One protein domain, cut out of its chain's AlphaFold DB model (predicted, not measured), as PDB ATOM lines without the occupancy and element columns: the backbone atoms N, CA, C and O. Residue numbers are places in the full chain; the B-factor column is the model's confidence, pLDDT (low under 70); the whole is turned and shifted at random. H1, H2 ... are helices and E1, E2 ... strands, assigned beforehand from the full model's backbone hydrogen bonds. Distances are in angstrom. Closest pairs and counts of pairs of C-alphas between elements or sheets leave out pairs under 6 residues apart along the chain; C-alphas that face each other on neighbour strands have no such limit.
ATOM      1  N   LEU A   3     160.718 236.345 313.835       85.31
ATOM      2  CA  LEU A   3     159.318 235.937 313.761       85.31
ATOM      3  C   LEU A   3     158.665 236.060 315.136       85.31
ATOM      4  O   LEU A   3     159.319 235.867 316.159       85.31
ATOM      5  N   ILE A   4     157.363 236.338 315.144       89.19
ATOM      6  CA  ILE A   4     156.519 236.216 316.334       89.19
ATOM      7  C   ILE A   4     155.476 235.142 316.044       89.19
ATOM      8  O   ILE A   4     154.733 235.256 315.069       89.19
ATOM      9  N   LYS A   5     155.448 234.086 316.856       90.38
ATOM     10  CA  LYS A   5     154.567 232.931 316.641       90.38
ATOM     11  C   LYS A   5     154.238 232.238 317.957       90.38
ATOM     12  O   LYS A   5     155.084 232.164 318.842       90.38
ATOM     13  N   ASP A   6     153.028 231.693 318.062       92.25
ATOM     14  CA  ASP A   6     152.699 230.755 319.134       92.25
ATOM     15  C   ASP A   6     153.255 229.367 318.804       92.25
ATOM     16  O   ASP A   6     152.671 228.614 318.016       92.25
ATOM     17  N   LEU A   7     154.392 229.046 319.419       94.56
ATOM     18  CA  LEU A   7     155.011 227.724 319.345       94.56
ATOM     19  C   LEU A   7     154.340 226.707 320.266       94.56
ATOM     20  O   LEU A   7     154.385 225.512 319.991       94.56
ATOM     21  N   LEU A   8     153.724 227.155 321.357       94.75
ATOM     22  CA  LEU A   8     153.285 226.286 322.447       94.75
ATOM     23  C   LEU A   8     151.832 225.830 322.287       94.75
ATOM     24  O   LEU A   8     151.404 224.902 322.967       94.75
ATOM     25  N   GLY A   9     151.074 226.461 321.388       91.19
ATOM     26  CA  GLY A   9     149.647 226.196 321.210       91.19
ATOM     27  C   GLY A   9     148.794 226.749 322.342       91.19
ATOM     28  O   GLY A   9     147.651 226.335 322.518       91.19
ATOM     29  N   ASN A  10     149.325 227.679 323.128       90.69
ATOM     30  CA  ASN A  10     148.635 228.262 324.271       90.69
ATOM     31  C   ASN A  10     148.355 229.761 324.095       90.69
ATOM     32  O   ASN A  10     147.988 230.416 325.069       90.69
ATOM     33  N   ARG A  11     148.489 230.291 322.870       89.62
ATOM     34  CA  ARG A  11     148.342 231.712 322.507       89.62
ATOM     35  C   ARG A  11     149.424 232.630 323.088       89.62
ATOM     36  O   ARG A  11     149.292 233.849 322.999       89.62
ATOM     37  N   SER A  12     150.499 232.078 323.651       90.50
ATOM     38  CA  SER A  12     151.649 232.881 324.075       90.50
ATOM     39  C   SER A  12     152.512 233.231 322.872       90.50
ATOM     40  O   SER A  12     152.771 232.393 322.012       90.50
ATOM     41  N   ASN A  13     152.990 234.470 322.818       91.19
ATOM     42  CA  ASN A  13     153.889 234.887 321.753       91.19
ATOM     43  C   ASN A  13     155.315 234.424 322.054       91.19
ATOM     44  O   ASN A  13     155.867 234.746 323.106       91.19
ATOM     45  N   CYS A  14     155.935 233.740 321.099       94.56
ATOM     46  CA  CYS A  14     157.368 233.487 321.111       94.56
ATOM     47  C   CYS A  14     158.061 234.386 320.084       94.56
ATOM     48  O   CYS A  14     157.614 234.464 318.938       94.56
ATOM     49  N   ILE A  15     159.162 235.030 320.474       94.50
ATOM     50  CA  ILE A  15     160.108 235.638 319.531       94.50
ATOM     51  C   ILE A  15     161.040 234.533 319.053       94.50
ATOM     52  O   ILE A  15     161.680 233.873 319.868       94.50
ATOM     53  N   ILE A  16     161.139 234.350 317.743       93.94
ATOM     54  CA  ILE A  16     162.020 233.366 317.119       93.94
ATOM     55  C   ILE A  16     163.018 234.125 316.258       93.94
ATOM     56  O   ILE A  16     162.632 234.938 315.415       93.94
ATOM     57  N   ILE A  17     164.297 233.863 316.481       92.06
ATOM     58  CA  ILE A  17     165.403 234.442 315.732       92.06
ATOM     59  C   ILE A  17     166.088 233.300 314.994       92.06
ATOM     60  O   ILE A  17     166.627 232.397 315.625       92.06
ATOM     61  N   GLU A  18     166.047 233.347 313.668       88.38
ATOM     62  CA  GLU A  18     166.688 232.369 312.788       88.38
ATOM     63  C   GLU A  18     167.718 233.056 311.891       88.38
ATOM     64  O   GLU A  18     167.492 234.174 311.412       88.38
ATOM     65  N   GLY A  19     168.822 232.380 311.603       85.19
ATOM     66  CA  GLY A  19     169.840 232.883 310.683       85.19
ATOM     67  C   GLY A  19     171.016 231.929 310.551       85.19
ATOM     68  O   GLY A  19     170.931 230.778 310.972       85.19
ATOM     69  N   LEU A  20     172.114 232.426 309.992       84.38
ATOM     70  CA  LEU A  20     173.397 231.732 309.962       84.38
ATOM     71  C   LEU A  20     174.355 232.392 310.957       84.38
ATOM     72  O   LEU A  20     174.305 233.610 311.134       84.38
ATOM     73  N   ASN A  21     175.210 231.602 311.602       86.38
ATOM     74  CA  ASN A  21     176.344 232.134 312.361       86.38
ATOM     75  C   ASN A  21     177.590 232.301 311.472       86.38
ATOM     76  O   ASN A  21     177.581 231.935 310.297       86.38
ATOM     77  N   ASP A  22     178.686 232.806 312.043       81.69
ATOM     78  CA  ASP A  22     179.944 233.051 311.315       81.69
ATOM     79  C   ASP A  22     180.604 231.774 310.763       81.69
ATOM     80  O   ASP A  22     181.491 231.843 309.916       81.69
ATOM     81  N   SER A  23     180.179 230.598 311.234       80.94
ATOM     82  CA  SER A  23     180.616 229.289 310.730       80.94
ATOM     83  C   SER A  23     179.700 228.734 309.632       80.94
ATOM     84  O   SER A  23     179.927 227.625 309.159       80.94
ATOM     85  N   GLY A  24     178.662 229.475 309.233       76.69
ATOM     86  CA  GLY A  24     177.664 229.025 308.264       76.69
ATOM     87  C   GLY A  24     176.681 227.989 308.814       76.69
ATOM     88  O   GLY A  24     175.929 227.409 308.034       76.69
ATOM     89  N   GLU A  25     176.659 227.746 310.130       86.56
ATOM     90  CA  GLU A  25     175.661 226.874 310.756       86.56
ATOM     91  C   GLU A  25     174.327 227.618 310.842       86.56
ATOM     92  O   GLU A  25     174.281 228.791 311.237       86.56
ATOM     93  N   GLN A  26     173.226 226.926 310.554       86.94
ATOM     94  CA  GLN A  26     171.913 227.475 310.832       86.94
ATOM     95  C   GLN A  26     171.693 227.545 312.341       86.94
ATOM     96  O   GLN A  26     171.968 226.596 313.072       86.94
ATOM     97  N   THR A  27     171.151 228.669 312.800       93.94
ATOM     98  CA  THR A  27     170.810 228.932 314.197       93.94
ATOM     99  C   THR A  27     169.327 229.239 314.349       93.94
ATOM    100  O   THR A  27     168.706 229.835 313.463       93.94
ATOM    101  N   LEU A  28     168.763 228.817 315.478       95.56
ATOM    102  CA  LEU A  28     167.424 229.175 315.929       95.56
ATOM    103  C   LEU A  28     167.464 229.423 317.433       95.56
ATOM    104  O   LEU A  28     167.790 228.522 318.207       95.56
ATOM    105  N   THR A  29     167.048 230.613 317.849       97.69
ATOM    106  CA  THR A  29     166.821 230.937 319.259       97.69
ATOM    107  C   THR A  29     165.378 231.370 319.444       97.69
ATOM    108  O   THR A  29     164.905 232.269 318.750       97.69
ATOM    109  N   ALA A  30     164.672 230.736 320.378       97.12
ATOM    110  CA  ALA A  30     163.288 231.062 320.695       97.12
ATOM    111  C   ALA A  30     163.168 231.580 322.130       97.12
ATOM    112  O   ALA A  30     163.692 230.982 323.074       97.12
ATOM    113  N   PHE A  31     162.425 232.667 322.288       96.75
ATOM    114  CA  PHE A  31     162.129 233.306 323.559       96.75
ATOM    115  C   PHE A  31     160.622 233.356 323.780       96.75
ATOM    116  O   PHE A  31     159.894 233.831 322.914       96.75
ATOM    117  N   LEU A  32     160.155 232.904 324.939       95.50
ATOM    118  CA  LEU A  32     158.771 233.051 325.369       95.50
ATOM    119  C   LEU A  32     158.570 234.445 325.961       95.50
ATOM    120  O   LEU A  32     159.270 234.828 326.902       95.50
ATOM    121  N   LEU A  33     157.604 235.189 325.419       91.81
ATOM    122  CA  LEU A  33     157.189 236.458 325.997       91.81
ATOM    123  C   LEU A  33     156.234 236.214 327.169       91.81
ATOM    124  O   LEU A  33     155.312 235.400 327.049       91.81
ATOM    125  N   PRO A  34     156.417 236.924 328.291       85.31
ATOM    126  CA  PRO A  34     155.524 236.796 329.428       85.31
ATOM    127  C   PRO A  34     154.150 237.394 329.096       85.31
ATOM    128  O   PRO A  34     154.045 238.421 328.427       85.31
ATOM    129  N   SER A  35     153.078 236.785 329.612       78.75
ATOM    130  CA  SER A  35     151.725 237.360 329.524       78.75
ATOM    131  C   SER A  35     151.575 238.630 330.377       78.75
ATOM    132  O   SER A  35     150.698 239.450 330.124       78.75
ATOM    133  N   SER A  36     152.438 238.796 331.384       76.31
ATOM    134  CA  SER A  36     152.526 239.968 332.257       76.31
ATOM    135  C   SER A  36     153.947 240.115 332.805       76.31
ATOM    136  O   SER A  36     154.540 239.121 333.220       76.31
ATOM    137  N   GLY A  37     154.471 241.341 332.871       76.94
ATOM    138  CA  GLY A  37     155.835 241.620 333.339       76.94
ATOM    139  C   GLY A  37     156.864 241.692 332.204       76.94
ATOM    140  O   GLY A  37     156.495 241.834 331.041       76.94
ATOM    141  N   TYR A  38     158.152 241.628 332.555       78.62
ATOM    142  CA  TYR A  38     159.271 241.871 331.627       78.62
ATOM    143  C   TYR A  38     160.234 240.685 331.464       78.62
ATOM    144  O   TYR A  38     161.223 240.807 330.746       78.62
ATOM    145  N   ASP A  39     159.976 239.555 332.126       85.88
ATOM    146  CA  ASP A  39     160.905 238.424 332.120       85.88
ATOM    147  C   ASP A  39     160.734 237.564 330.858       85.88
ATOM    148  O   ASP A  39     159.778 236.798 330.719       85.88
ATOM    149  N   ILE A  40     161.646 237.743 329.903       90.69
ATOM    150  CA  ILE A  40     161.680 237.009 328.639       90.69
ATOM    151  C   ILE A  40     162.487 235.726 328.847       90.69
ATOM    152  O   ILE A  40     163.703 235.767 329.036       90.69
ATOM    153  N   LYS A  41     161.835 234.563 328.747       93.56
ATOM    154  CA  LYS A  41     162.496 233.268 328.965       93.56
ATOM    155  C   LYS A  41     163.012 232.691 327.650       93.56
ATOM    156  O   LYS A  41     162.229 232.450 326.736       93.56
ATOM    157  N   LYS A  42     164.310 232.387 327.553       96.50
ATOM    158  CA  LYS A  42     164.851 231.582 326.443       96.50
ATOM    159  C   LYS A  42     164.340 230.145 326.571       96.50
ATOM    160  O   LYS A  42     164.586 229.497 327.585       96.50
ATOM    161  N   ILE A  43     163.620 229.666 325.561       97.31
ATOM    162  CA  ILE A  43     162.984 228.338 325.552       97.31
ATOM    163  C   ILE A  43     163.607 227.373 324.543       97.31
ATOM    164  O   ILE A  43     163.386 226.173 324.657       97.31
ATOM    165  N   ALA A  44     164.384 227.864 323.577       97.69
ATOM    166  CA  ALA A  44     165.189 227.037 322.681       97.69
ATOM    167  C   ALA A  44     166.433 227.806 322.220       97.69
ATOM    168  O   ALA A  44     166.371 229.017 322.007       97.69
ATOM    169  N   GLU A  45     167.539 227.092 322.040       97.50
ATOM    170  CA  GLU A  45     168.766 227.579 321.410       97.50
ATOM    171  C   GLU A  45     169.394 226.403 320.674       97.50
ATOM    172  O   GLU A  45     169.871 225.447 321.285       97.50
ATOM    173  N   LEU A  46     169.310 226.442 319.353       97.19
ATOM    174  CA  LEU A  46     169.711 225.362 318.473       97.19
ATOM    175  C   LEU A  46     170.680 225.908 317.439       97.19
ATOM    176  O   LEU A  46     170.508 227.013 316.919       97.19
ATOM    177  N   LYS A  47     171.673 225.093 317.109       95.19
ATOM    178  CA  LYS A  47     172.535 225.311 315.960       95.19
ATOM    179  C   LYS A  47     172.820 223.986 315.282       95.19
ATOM    180  O   LYS A  47     172.987 222.972 315.961       95.19
ATOM    181  N   VAL A  48     172.846 223.994 313.961       90.31
ATOM    182  CA  VAL A  48     173.124 222.801 313.176       90.31
ATOM    183  C   VAL A  48     173.812 223.182 311.880       90.31
ATOM    184  O   VAL A  48     173.467 224.160 311.219       90.31
ATOM    185  N   ASP A  49     174.783 222.369 311.506       83.19
ATOM    186  CA  ASP A  49     175.413 222.408 310.199       83.19
ATOM    187  C   ASP A  49     174.516 221.684 309.178       83.19
ATOM    188  O   ASP A  49     174.708 220.503 308.868       83.19
ATOM    189  N   GLY A  50     173.448 222.377 308.782       80.50
ATOM    190  CA  GLY A  50     172.340 221.873 307.979       80.50
ATOM    191  C   GLY A  50     171.090 222.733 308.181       80.50
ATOM    192  O   GLY A  50     171.189 223.958 308.193       80.50
ATOM    193  N   THR A  51     169.918 222.118 308.361       80.56
ATOM    194  CA  THR A  51     168.633 222.837 308.394       80.56
ATOM    195  C   THR A  51     167.871 222.666 309.710       80.56
ATOM    196  O   THR A  51     167.813 221.579 310.273       80.56
ATOM    197  N   ILE A  52     167.214 223.725 310.189       88.69
ATOM    198  CA  ILE A  52     166.294 223.707 311.342       88.69
ATOM    199  C   ILE A  52     164.861 223.935 310.862       88.69
ATOM    200  O   ILE A  52     164.580 224.969 310.271       88.69
ATOM    201  N   VAL A  53     163.928 223.027 311.128       84.62
ATOM    202  CA  VAL A  53     162.529 223.122 310.682       84.62
ATOM    203  C   VAL A  53     161.592 223.150 311.883       84.62
ATOM    204  O   VAL A  53     161.689 222.308 312.772       84.62
ATOM    205  N   ILE A  54     160.653 224.095 311.895       90.12
ATOM    206  CA  ILE A  54     159.530 224.103 312.838       90.12
ATOM    207  C   ILE A  54     158.377 223.348 312.174       90.12
ATOM    208  O   ILE A  54     157.889 223.758 311.123       90.12
ATOM    209  N   SER A  55     157.952 222.233 312.766       86.50
ATOM    210  CA  SER A  55     156.833 221.433 312.263       86.50
ATOM    211  C   SER A  55     155.514 222.036 312.733       86.50
ATOM    212  O   SER A  55     155.018 221.740 313.824       86.50
ATOM    213  N   GLU A  56     154.965 222.915 311.908       85.56
ATOM    214  CA  GLU A  56     153.684 223.557 312.170       85.56
ATOM    215  C   GLU A  56     152.533 222.617 311.834       85.56
ATOM    216  O   GLU A  56     152.567 221.876 310.854       85.56
ATOM    217  N   THR A  57     151.508 222.645 312.675       81.56
ATOM    218  CA  THR A  57     150.261 221.910 312.456       81.56
ATOM    219  C   THR A  57     149.111 222.896 312.493       81.56
ATOM    220  O   THR A  57     149.125 223.834 313.297       81.56
ATOM    221  N   ASP A  58     148.119 222.693 311.628       82.81
ATOM    222  CA  ASP A  58     146.960 223.574 311.581       82.81
ATOM    223  C   ASP A  58     146.269 223.634 312.943       82.81
ATOM    224  O   ASP A  58     145.990 222.625 313.600       82.81
ATOM    225  N   ARG A  59     145.997 224.861 313.386       85.75
ATOM    226  CA  ARG A  59     145.279 225.098 314.634       85.75
ATOM    227  C   ARG A  59     143.806 224.744 314.445       85.75
ATOM    228  O   ARG A  59     143.185 225.158 313.471       85.75
ATOM    229  N   SER A  60     143.228 224.031 315.411       86.56
ATOM    230  CA  SER A  60     141.812 223.659 315.377       86.56
ATOM    231  C   SER A  60     140.891 224.886 315.436       86.56
ATOM    232  O   SER A  60     141.250 225.934 315.979       86.56
ATOM    233  N   GLN A  61     139.653 224.744 314.956       87.12
ATOM    234  CA  GLN A  61     138.643 225.803 315.073       87.12
ATOM    235  C   GLN A  61     138.373 226.174 316.542       87.12
ATOM    236  O   GLN A  61     138.220 227.347 316.870       87.12
ATOM    237  N   ALA A  62     138.394 225.193 317.451       84.44
ATOM    238  CA  ALA A  62     138.262 225.435 318.887       84.44
ATOM    239  C   ALA A  62     139.402 226.306 319.442       84.44
ATOM    240  O   ALA A  62     139.157 227.151 320.300       84.44
ATOM    241  N   TYR A  63     140.628 226.148 318.937       89.31
ATOM    242  CA  TYR A  63     141.743 227.024 319.290       89.31
ATOM    243  C   TYR A  63     141.538 228.452 318.774       89.31
ATOM    244  O   TYR A  63     141.717 229.408 319.527       89.31
ATOM    245  N   GLN A  64     141.100 228.603 317.520       86.31
ATOM    246  CA  GLN A  64     140.837 229.917 316.918       86.31
ATOM    247  C   GLN A  64     139.722 230.679 317.652       86.31
ATOM    248  O   GLN A  64     139.835 231.881 317.867       86.31
ATOM    249  N   LEU A  65     138.681 229.969 318.097       86.81
ATOM    250  CA  LEU A  65     137.592 230.516 318.918       86.81
ATOM    251  C   LEU A  65     137.980 230.704 320.395       86.81
ATOM    252  O   LEU A  65     137.172 231.162 321.200       86.81
ATOM    253  N   GLY A  66     139.202 230.327 320.774       86.00
ATOM    254  CA  GLY A  66     139.722 230.455 322.128       86.00
ATOM    255  C   GLY A  66     139.151 229.469 323.152       86.00
ATOM    256  O   GLY A  66     139.400 229.647 324.346       86.00
ATOM    257  N   ILE A  67     138.442 228.441 322.687       86.88
ATOM    258  CA  ILE A  67     137.760 227.409 323.478       86.88
ATOM    259  C   ILE A  67     138.755 226.367 324.012       86.88
ATOM    260  O   ILE A  67     138.587 225.873 325.123       86.88
ATOM    261  N   ALA A  68     139.800 226.038 323.245       87.25
ATOM    262  CA  ALA A  68     140.793 225.025 323.610       87.25
ATOM    263  C   ALA A  68     142.227 225.471 323.289       87.25
ATOM    264  O   ALA A  68     142.448 226.322 322.432       87.25
ATOM    265  N   SER A  69     143.214 224.871 323.957       89.12
ATOM    266  CA  SER A  69     144.621 224.984 323.554       89.12
ATOM    267  C   SER A  69     144.915 224.069 322.361       89.12
ATOM    268  O   SER A  69     144.265 223.043 322.169       89.12
ATOM    269  N   GLY A  70     145.895 224.451 321.551       89.12
ATOM    270  CA  GLY A  70     146.461 223.633 320.490       89.12
ATOM    271  C   GLY A  70     147.686 222.853 320.966       89.12
ATOM    272  O   GLY A  70     148.168 223.023 322.083       89.12
ATOM    273  N   THR A  71     148.218 222.013 320.083       90.44
ATOM    274  CA  THR A  71     149.440 221.239 320.336       90.44
ATOM    275  C   THR A  71     150.683 222.110 320.170       90.44
ATOM    276  O   THR A  71     150.771 222.880 319.213       90.44
ATOM    277  N   ALA A  72     151.671 221.987 321.056       93.00
ATOM    278  CA  ALA A  72     152.963 222.635 320.844       93.00
ATOM    279  C   ALA A  72     153.624 222.114 319.555       93.00
ATOM    280  O   ALA A  72     153.631 220.911 319.290       93.00
ATOM    281  N   TYR A  73     154.177 223.015 318.748       94.88
ATOM    282  CA  TYR A  73     154.930 222.655 317.550       94.88
ATOM    283  C   TYR A  73     156.253 222.002 317.939       94.88
ATOM    284  O   TYR A  73     156.876 222.386 318.933       94.88
ATOM    285  N   THR A  74     156.703 221.032 317.146       95.19
ATOM    286  CA  THR A  74     158.026 220.418 317.312       95.19
ATOM    287  C   THR A  74     159.065 221.139 316.468       95.19
ATOM    288  O   THR A  74     158.730 221.739 315.449       95.19
ATOM    289  N   ILE A  75     160.329 221.057 316.874       95.31
ATOM    290  CA  ILE A  75     161.456 221.567 316.090       95.31
ATOM    291  C   ILE A  75     162.331 220.375 315.711       95.31
ATOM    292  O   ILE A  75     162.647 219.564 316.576       95.31
ATOM    293  N   SER A  76     162.716 220.262 314.446       92.62
ATOM    294  CA  SER A  76     163.664 219.254 313.966       92.62
ATOM    295  C   SER A  76     164.919 219.934 313.433       92.62
ATOM    296  O   SER A  76     164.834 220.931 312.719       92.62
ATOM    297  N   THR A  77     166.088 219.399 313.764       91.25
ATOM    298  CA  THR A  77     167.361 219.793 313.154       91.25
ATOM    299  C   THR A  77     167.870 218.655 312.290       91.25
ATOM    300  O   THR A  77     167.952 217.529 312.772       91.25
ATOM    301  N   PHE A  78     168.262 218.955 311.064       83.94
ATOM    302  CA  PHE A  78     168.833 218.025 310.104       83.94
ATOM    303  C   PHE A  78     170.284 218.428 309.882       83.94
ATOM    304  O   PHE A  78     170.548 219.478 309.302       83.94
ATOM    305  N   GLY A  79     171.218 217.650 310.414       84.94
ATOM    306  CA  GLY A  79     172.654 217.912 310.296       84.94
ATOM    307  C   GLY A  79     173.393 216.698 309.767       84.94
ATOM    308  O   GLY A  79     172.818 215.622 309.663       84.94
ATOM    309  N   ARG A  80     174.678 216.840 309.451       82.31
ATOM    310  CA  ARG A  80     175.494 215.718 308.966       82.31
ATOM    311  C   ARG A  80     175.558 214.550 309.956       82.31
ATOM    312  O   ARG A  80     175.817 214.763 311.141       82.31
ATOM    313  N   ASP A  81     175.483 213.321 309.446       87.38
ATOM    314  CA  ASP A  81     175.973 212.145 310.169       87.38
ATOM    315  C   ASP A  81     177.510 212.096 310.109       87.38
ATOM    316  O   ASP A  81     178.109 211.715 309.099       87.38
ATOM    317  N   LEU A  82     178.170 212.542 311.183       85.31
ATOM    318  CA  LEU A  82     179.637 212.546 311.286       85.31
ATOM    319  C   LEU A  82     180.236 211.136 311.358       85.31
ATOM    320  O   LEU A  82     181.423 210.972 311.084       85.31
ATOM    321  N   GLU A  83     179.431 210.136 311.710       87.38
ATOM    322  CA  GLU A  83     179.850 208.737 311.761       87.38
ATOM    323  C   GLU A  83     179.668 208.035 310.409       87.38
ATOM    324  O   GLU A  83     180.185 206.933 310.215       87.38
ATOM    325  N   SER A  84     178.963 208.658 309.457       83.81
ATOM    326  CA  SER A  84     178.781 208.100 308.121       83.81
ATOM    327  C   SER A  84     179.921 208.461 307.167       83.81
ATOM    328  O   SER A  84     180.434 209.582 307.118       83.81
ATOM    329  N   SER A  85     180.277 207.488 306.327       79.81
ATOM    330  CA  SER A  85     181.162 207.695 305.177       79.81
ATOM    331  C   SER A  85     180.476 208.445 304.026       79.81
ATOM    332  O   SER A  85     181.158 208.999 303.160       79.81
ATOM    333  N   ASN A  86     179.140 208.494 304.017       73.38
ATOM    334  CA  ASN A  86     178.362 209.218 303.026       73.38
ATOM    335  C   ASN A  86     178.152 210.673 303.453       73.38
ATOM    336  O   ASN A  86     177.540 210.954 304.478       73.38
ATOM    337  N   LEU A  87     178.631 211.610 302.631       71.31
ATOM    338  CA  LEU A  87     178.551 213.048 302.910       71.31
ATOM    339  C   LEU A  87     177.112 213.582 302.978       71.31
ATOM    340  O   LEU A  87     176.893 214.617 303.604       71.31
ATOM    341  N   LEU A  88     176.168 212.892 302.333       72.25
ATOM    342  CA  LEU A  88     174.751 213.246 302.321       72.25
ATOM    343  C   LEU A  88     173.930 212.594 303.434       72.25
ATOM    344  O   LEU A  88     172.747 212.906 303.548       72.25
ATOM    345  N   ASP A  89     174.505 211.683 304.219       78.56
ATOM    346  CA  ASP A  89     173.768 211.115 305.344       78.56
ATOM    347  C   ASP A  89     173.541 212.197 306.399       78.56
ATOM    348  O   ASP A  89     174.444 212.967 306.749       78.56
ATOM    349  N   GLN A  90     172.314 212.242 306.904       81.81
ATOM    350  CA  GLN A  90     171.875 213.232 307.872       81.81
ATOM    351  C   GLN A  90     171.380 212.567 309.152       81.81
ATOM    352  O   GLN A  90     170.884 211.442 309.165       81.81
ATOM    353  N   ILE A  91     171.489 213.305 310.245       87.88
ATOM    354  CA  ILE A  91     170.880 213.010 311.526       87.88
ATOM    355  C   ILE A  91     169.778 214.040 311.741       87.88
ATOM    356  O   ILE A  91     170.049 215.237 311.852       87.88
ATOM    357  N   GLU A  92     168.540 213.562 311.835       89.12
ATOM    358  CA  GLU A  92     167.440 214.342 312.381       89.12
ATOM    359  C   GLU A  92     167.487 214.256 313.909       89.12
ATOM    360  O   GLU A  92     167.501 213.162 314.476       89.12
ATOM    361  N   ILE A  93     167.461 215.398 314.590       93.56
ATOM    362  CA  ILE A  93     167.191 215.482 316.027       93.56
ATOM    363  C   ILE A  93     165.882 216.236 316.211       93.56
ATOM    364  O   ILE A  93     165.754 217.376 315.770       93.56
ATOM    365  N   LYS A  94     164.918 215.600 316.878       94.38
ATOM    366  CA  LYS A  94     163.591 216.166 317.119       94.38
ATOM    367  C   LYS A  94     163.464 216.663 318.552       94.38
ATOM    368  O   LYS A  94     163.853 215.966 319.492       94.38
ATOM    369  N   TYR A  95     162.867 217.837 318.710       97.75
ATOM    370  CA  TYR A  95     162.667 218.535 319.972       97.75
ATOM    371  C   TYR A  95     161.183 218.826 320.201       97.75
ATOM    372  O   TYR A  95     160.468 219.231 319.278       97.75
ATOM    373  N   ALA A  96     160.728 218.673 321.443       97.19
ATOM    374  CA  ALA A  96     159.394 219.074 321.875       97.19
ATOM    375  C   ALA A  96     159.473 219.938 323.130       97.19
ATOM    376  O   ALA A  96     160.389 219.798 323.940       97.19
ATOM    377  N   TYR A  97     158.508 220.840 323.279       96.69
ATOM    378  CA  TYR A  97     158.421 221.674 324.465       96.69
ATOM    379  C   TYR A  97     158.005 220.845 325.679       96.69
ATOM    380  O   TYR A  97     156.961 220.188 325.662       96.69
ATOM    381  N   ASN A  98     158.795 220.915 326.744       96.50
ATOM    382  CA  ASN A  98     158.459 220.340 328.034       96.50
ATOM    383  C   ASN A  98     157.926 221.452 328.945       96.50
ATOM    384  O   ASN A  98     158.643 222.394 329.275       96.50
ATOM    385  N   SER A  99     156.664 221.357 329.369       91.81
ATOM    386  CA  SER A  99     156.031 222.378 330.216       91.81
ATOM    387  C   SER A  99     156.585 222.430 331.642       91.81
ATOM    388  O   SER A  99     156.400 223.437 332.319       91.81
ATOM    389  N   VAL A 100     157.244 221.365 332.107       93.44
ATOM    390  CA  VAL A 100     157.821 221.279 333.456       93.44
ATOM    391  C   VAL A 100     159.162 222.008 333.513       93.44
ATOM    392  O   VAL A 100     159.352 222.874 334.363       93.44
ATOM    393  N   SER A 101     160.084 221.714 332.593       94.81
ATOM    394  CA  SER A 101     161.356 222.452 332.487       94.81
ATOM    395  C   SER A 101     161.175 223.822 331.815       94.81
ATOM    396  O   SER A 101     161.927 224.780 332.037       94.81
ATOM    397  N   GLY A 102     160.113 223.954 331.024       94.56
ATOM    398  CA  GLY A 102     159.741 225.151 330.289       94.56
ATOM    399  C   GLY A 102     160.702 225.474 329.148       94.56
ATOM    400  O   GLY A 102     160.880 226.656 328.850       94.56
ATOM    401  N   VAL A 103     161.331 224.457 328.554       97.25
ATOM    402  CA  VAL A 103     162.238 224.559 327.401       97.25
ATOM    403  C   VAL A 103     161.966 223.429 326.401       97.25
ATOM    404  O   VAL A 103     161.287 222.452 326.711       97.25
ATOM    405  N   TYR A 104     162.478 223.571 325.180       97.81
ATOM    406  CA  TYR A 104     162.496 222.506 324.183       97.81
ATOM    407  C   TYR A 104     163.572 221.473 324.516       97.81
ATOM    408  O   TYR A 104     164.748 221.804 324.651       97.81
ATOM    409  N   GLU A 105     163.168 220.210 324.597       97.94
ATOM    410  CA  GLU A 105     164.036 219.081 324.922       97.94
ATOM    411  C   GLU A 105     164.042 218.067 323.783       97.94
ATOM    412  O   GLU A 105     163.048 217.893 323.074       97.94
ATOM    413  N   ARG A 106     165.178 217.390 323.595       97.50
ATOM    414  CA  ARG A 106     165.326 216.334 322.590       97.50
ATOM    415  C   ARG A 106     164.433 215.150 322.956       97.50
ATOM    416  O   ARG A 106     164.576 214.577 324.029       97.50
ATOM    417  N   ILE A 107     163.582 214.743 322.020       96.38
ATOM    418  CA  ILE A 107     162.669 213.601 322.163       96.38
ATOM    419  C   ILE A 107     163.007 212.432 321.238       96.38
ATOM    420  O   ILE A 107     162.453 211.348 321.390       96.38
ATOM    421  N   GLY A 108     163.905 212.626 320.269       92.69
ATOM    422  CA  GLY A 108     164.269 211.557 319.352       92.69
ATOM    423  C   GLY A 108     165.397 211.917 318.403       92.69
ATOM    424  O   GLY A 108     165.768 213.085 318.251       92.69
ATOM    425  N   THR A 109     165.936 210.879 317.772       92.38
ATOM    426  CA  THR A 109     166.929 210.991 316.709       92.38
ATOM    427  C   THR A 109     166.707 209.915 315.665       92.38
ATOM    428  O   THR A 109     166.443 208.769 316.023       92.38
ATOM    429  N   ALA A 110     166.841 210.283 314.398       83.94
ATOM    430  CA  ALA A 110     166.748 209.371 313.268       83.94
ATOM    431  C   ALA A 110     167.919 209.605 312.311       83.94
ATOM    432  O   ALA A 110     168.353 210.740 312.123       83.94
ATOM    433  N   ARG A 111     168.437 208.529 311.710       85.75
ATOM    434  CA  ARG A 111     169.401 208.621 310.608       85.75
ATOM    435  C   ARG A 111     168.650 208.605 309.287       85.75
ATOM    436  O   ARG A 111     167.775 207.766 309.084       85.75
ATOM    437  N   ILE A 112     169.023 209.512 308.401       74.25
ATOM    438  CA  ILE A 112     168.478 209.659 307.059       74.25
ATOM    439  C   ILE A 112     169.621 209.356 306.097       74.25
ATOM    440  O   ILE A 112     170.610 210.085 306.047       74.25
ATOM    441  N   ALA A 113     169.504 208.251 305.364       71.25
ATOM    442  CA  ALA A 113     170.510 207.860 304.386       71.25
ATOM    443  C   ALA A 113     170.424 208.760 303.145       71.25
ATOM    444  O   ALA A 113     169.361 208.900 302.541       71.25
TER     445      ALA A 113
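Overview. This is residues 3 to 113 of the 356 residues of the protein "Pallilysin-related adhesin" of Treponema caldarium (UniProt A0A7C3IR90). Two four-stranded antiparallel sheets lie face to face as a sandwich, their strands running nearly along each other, and a loop arm with the short helix H1, residues 56 to 73, reaches out beyond one end. Strands E1 to E4 make one strongly twisted layer and E5 to E8 the other; the loop between E6 and E7 reaches beyond the opposite end. The printed part has 111 residues, in the order E1, E2, E3, E4, E5, H1, E6, E7, E8, and its class is mostly strand. It is only just compact, close to loose, with a radius of gyration of the C-alphas of 15.6 A, and elongated, spanning 51 by 29 by 24 A.

Along the chain. E1, residues 3 to 5, begins with C-alpha 3 at (159.318, 235.937, 313.761) and is 6.3 A long. E2 is residues 14 to 20, 19.6 A; E3 is residues 26 to 32, 20.4 A; E4 is residues 41 to 48, 21.7 A. E5 is residues 50 to 55, 16.1 A. H1, residues 61 to 64, has C-alpha 61 at (138.643, 225.803, 315.073) and is 5.0 A long. E6 is residues 74 to 80, 19.9 A; E7 is residues 90 to 98, 25.2 A. E8, residues 103 to 112, is 26.0 A long, bends by 51 degrees at residue 108 and ends with C-alpha 112 at (168.478, 209.659, 307.059).

Arrangement. E1, E2, E3 and E4 form a meander, each strand the antiparallel neighbour of the one before, with N 5 and O 14 at 3.0 A, N 17 and O 29 at 2.8 A, and N 28 and O 46 at 2.9 A. In the other sheet E5 and E6 are antiparallel, with N 53 and O 76 at 2.8 A. E6, E7 and E8 form a second meander, with N 77 and O 93 at 2.9 A and N 92 and O 110 at 2.8 A. These N and O pairs are within hydrogen-bond range. Between the sheets, the closest C-alphas of E4 and E8, Ile 43 and Val 103, are 4.3 A apart, and those of E3 and E5, Gln 26 and Thr 51, are 6.2 A apart. E1 and E8 are apart. H1 is not on either sheet; it is too short for an O i to N i+4 pair, and its one O i to N i+3 pair is within range.

Size, cuts and confidence. The C-alphas of Leu 65 and Ser 85, the two farthest apart, are 51.1 A from each other. The printed part has no cut, and no link is long; the change from one sheet to the other is the tight link E4 to E5. The mean pLDDT of the printed part is 88.7, and no printed residue is under 70.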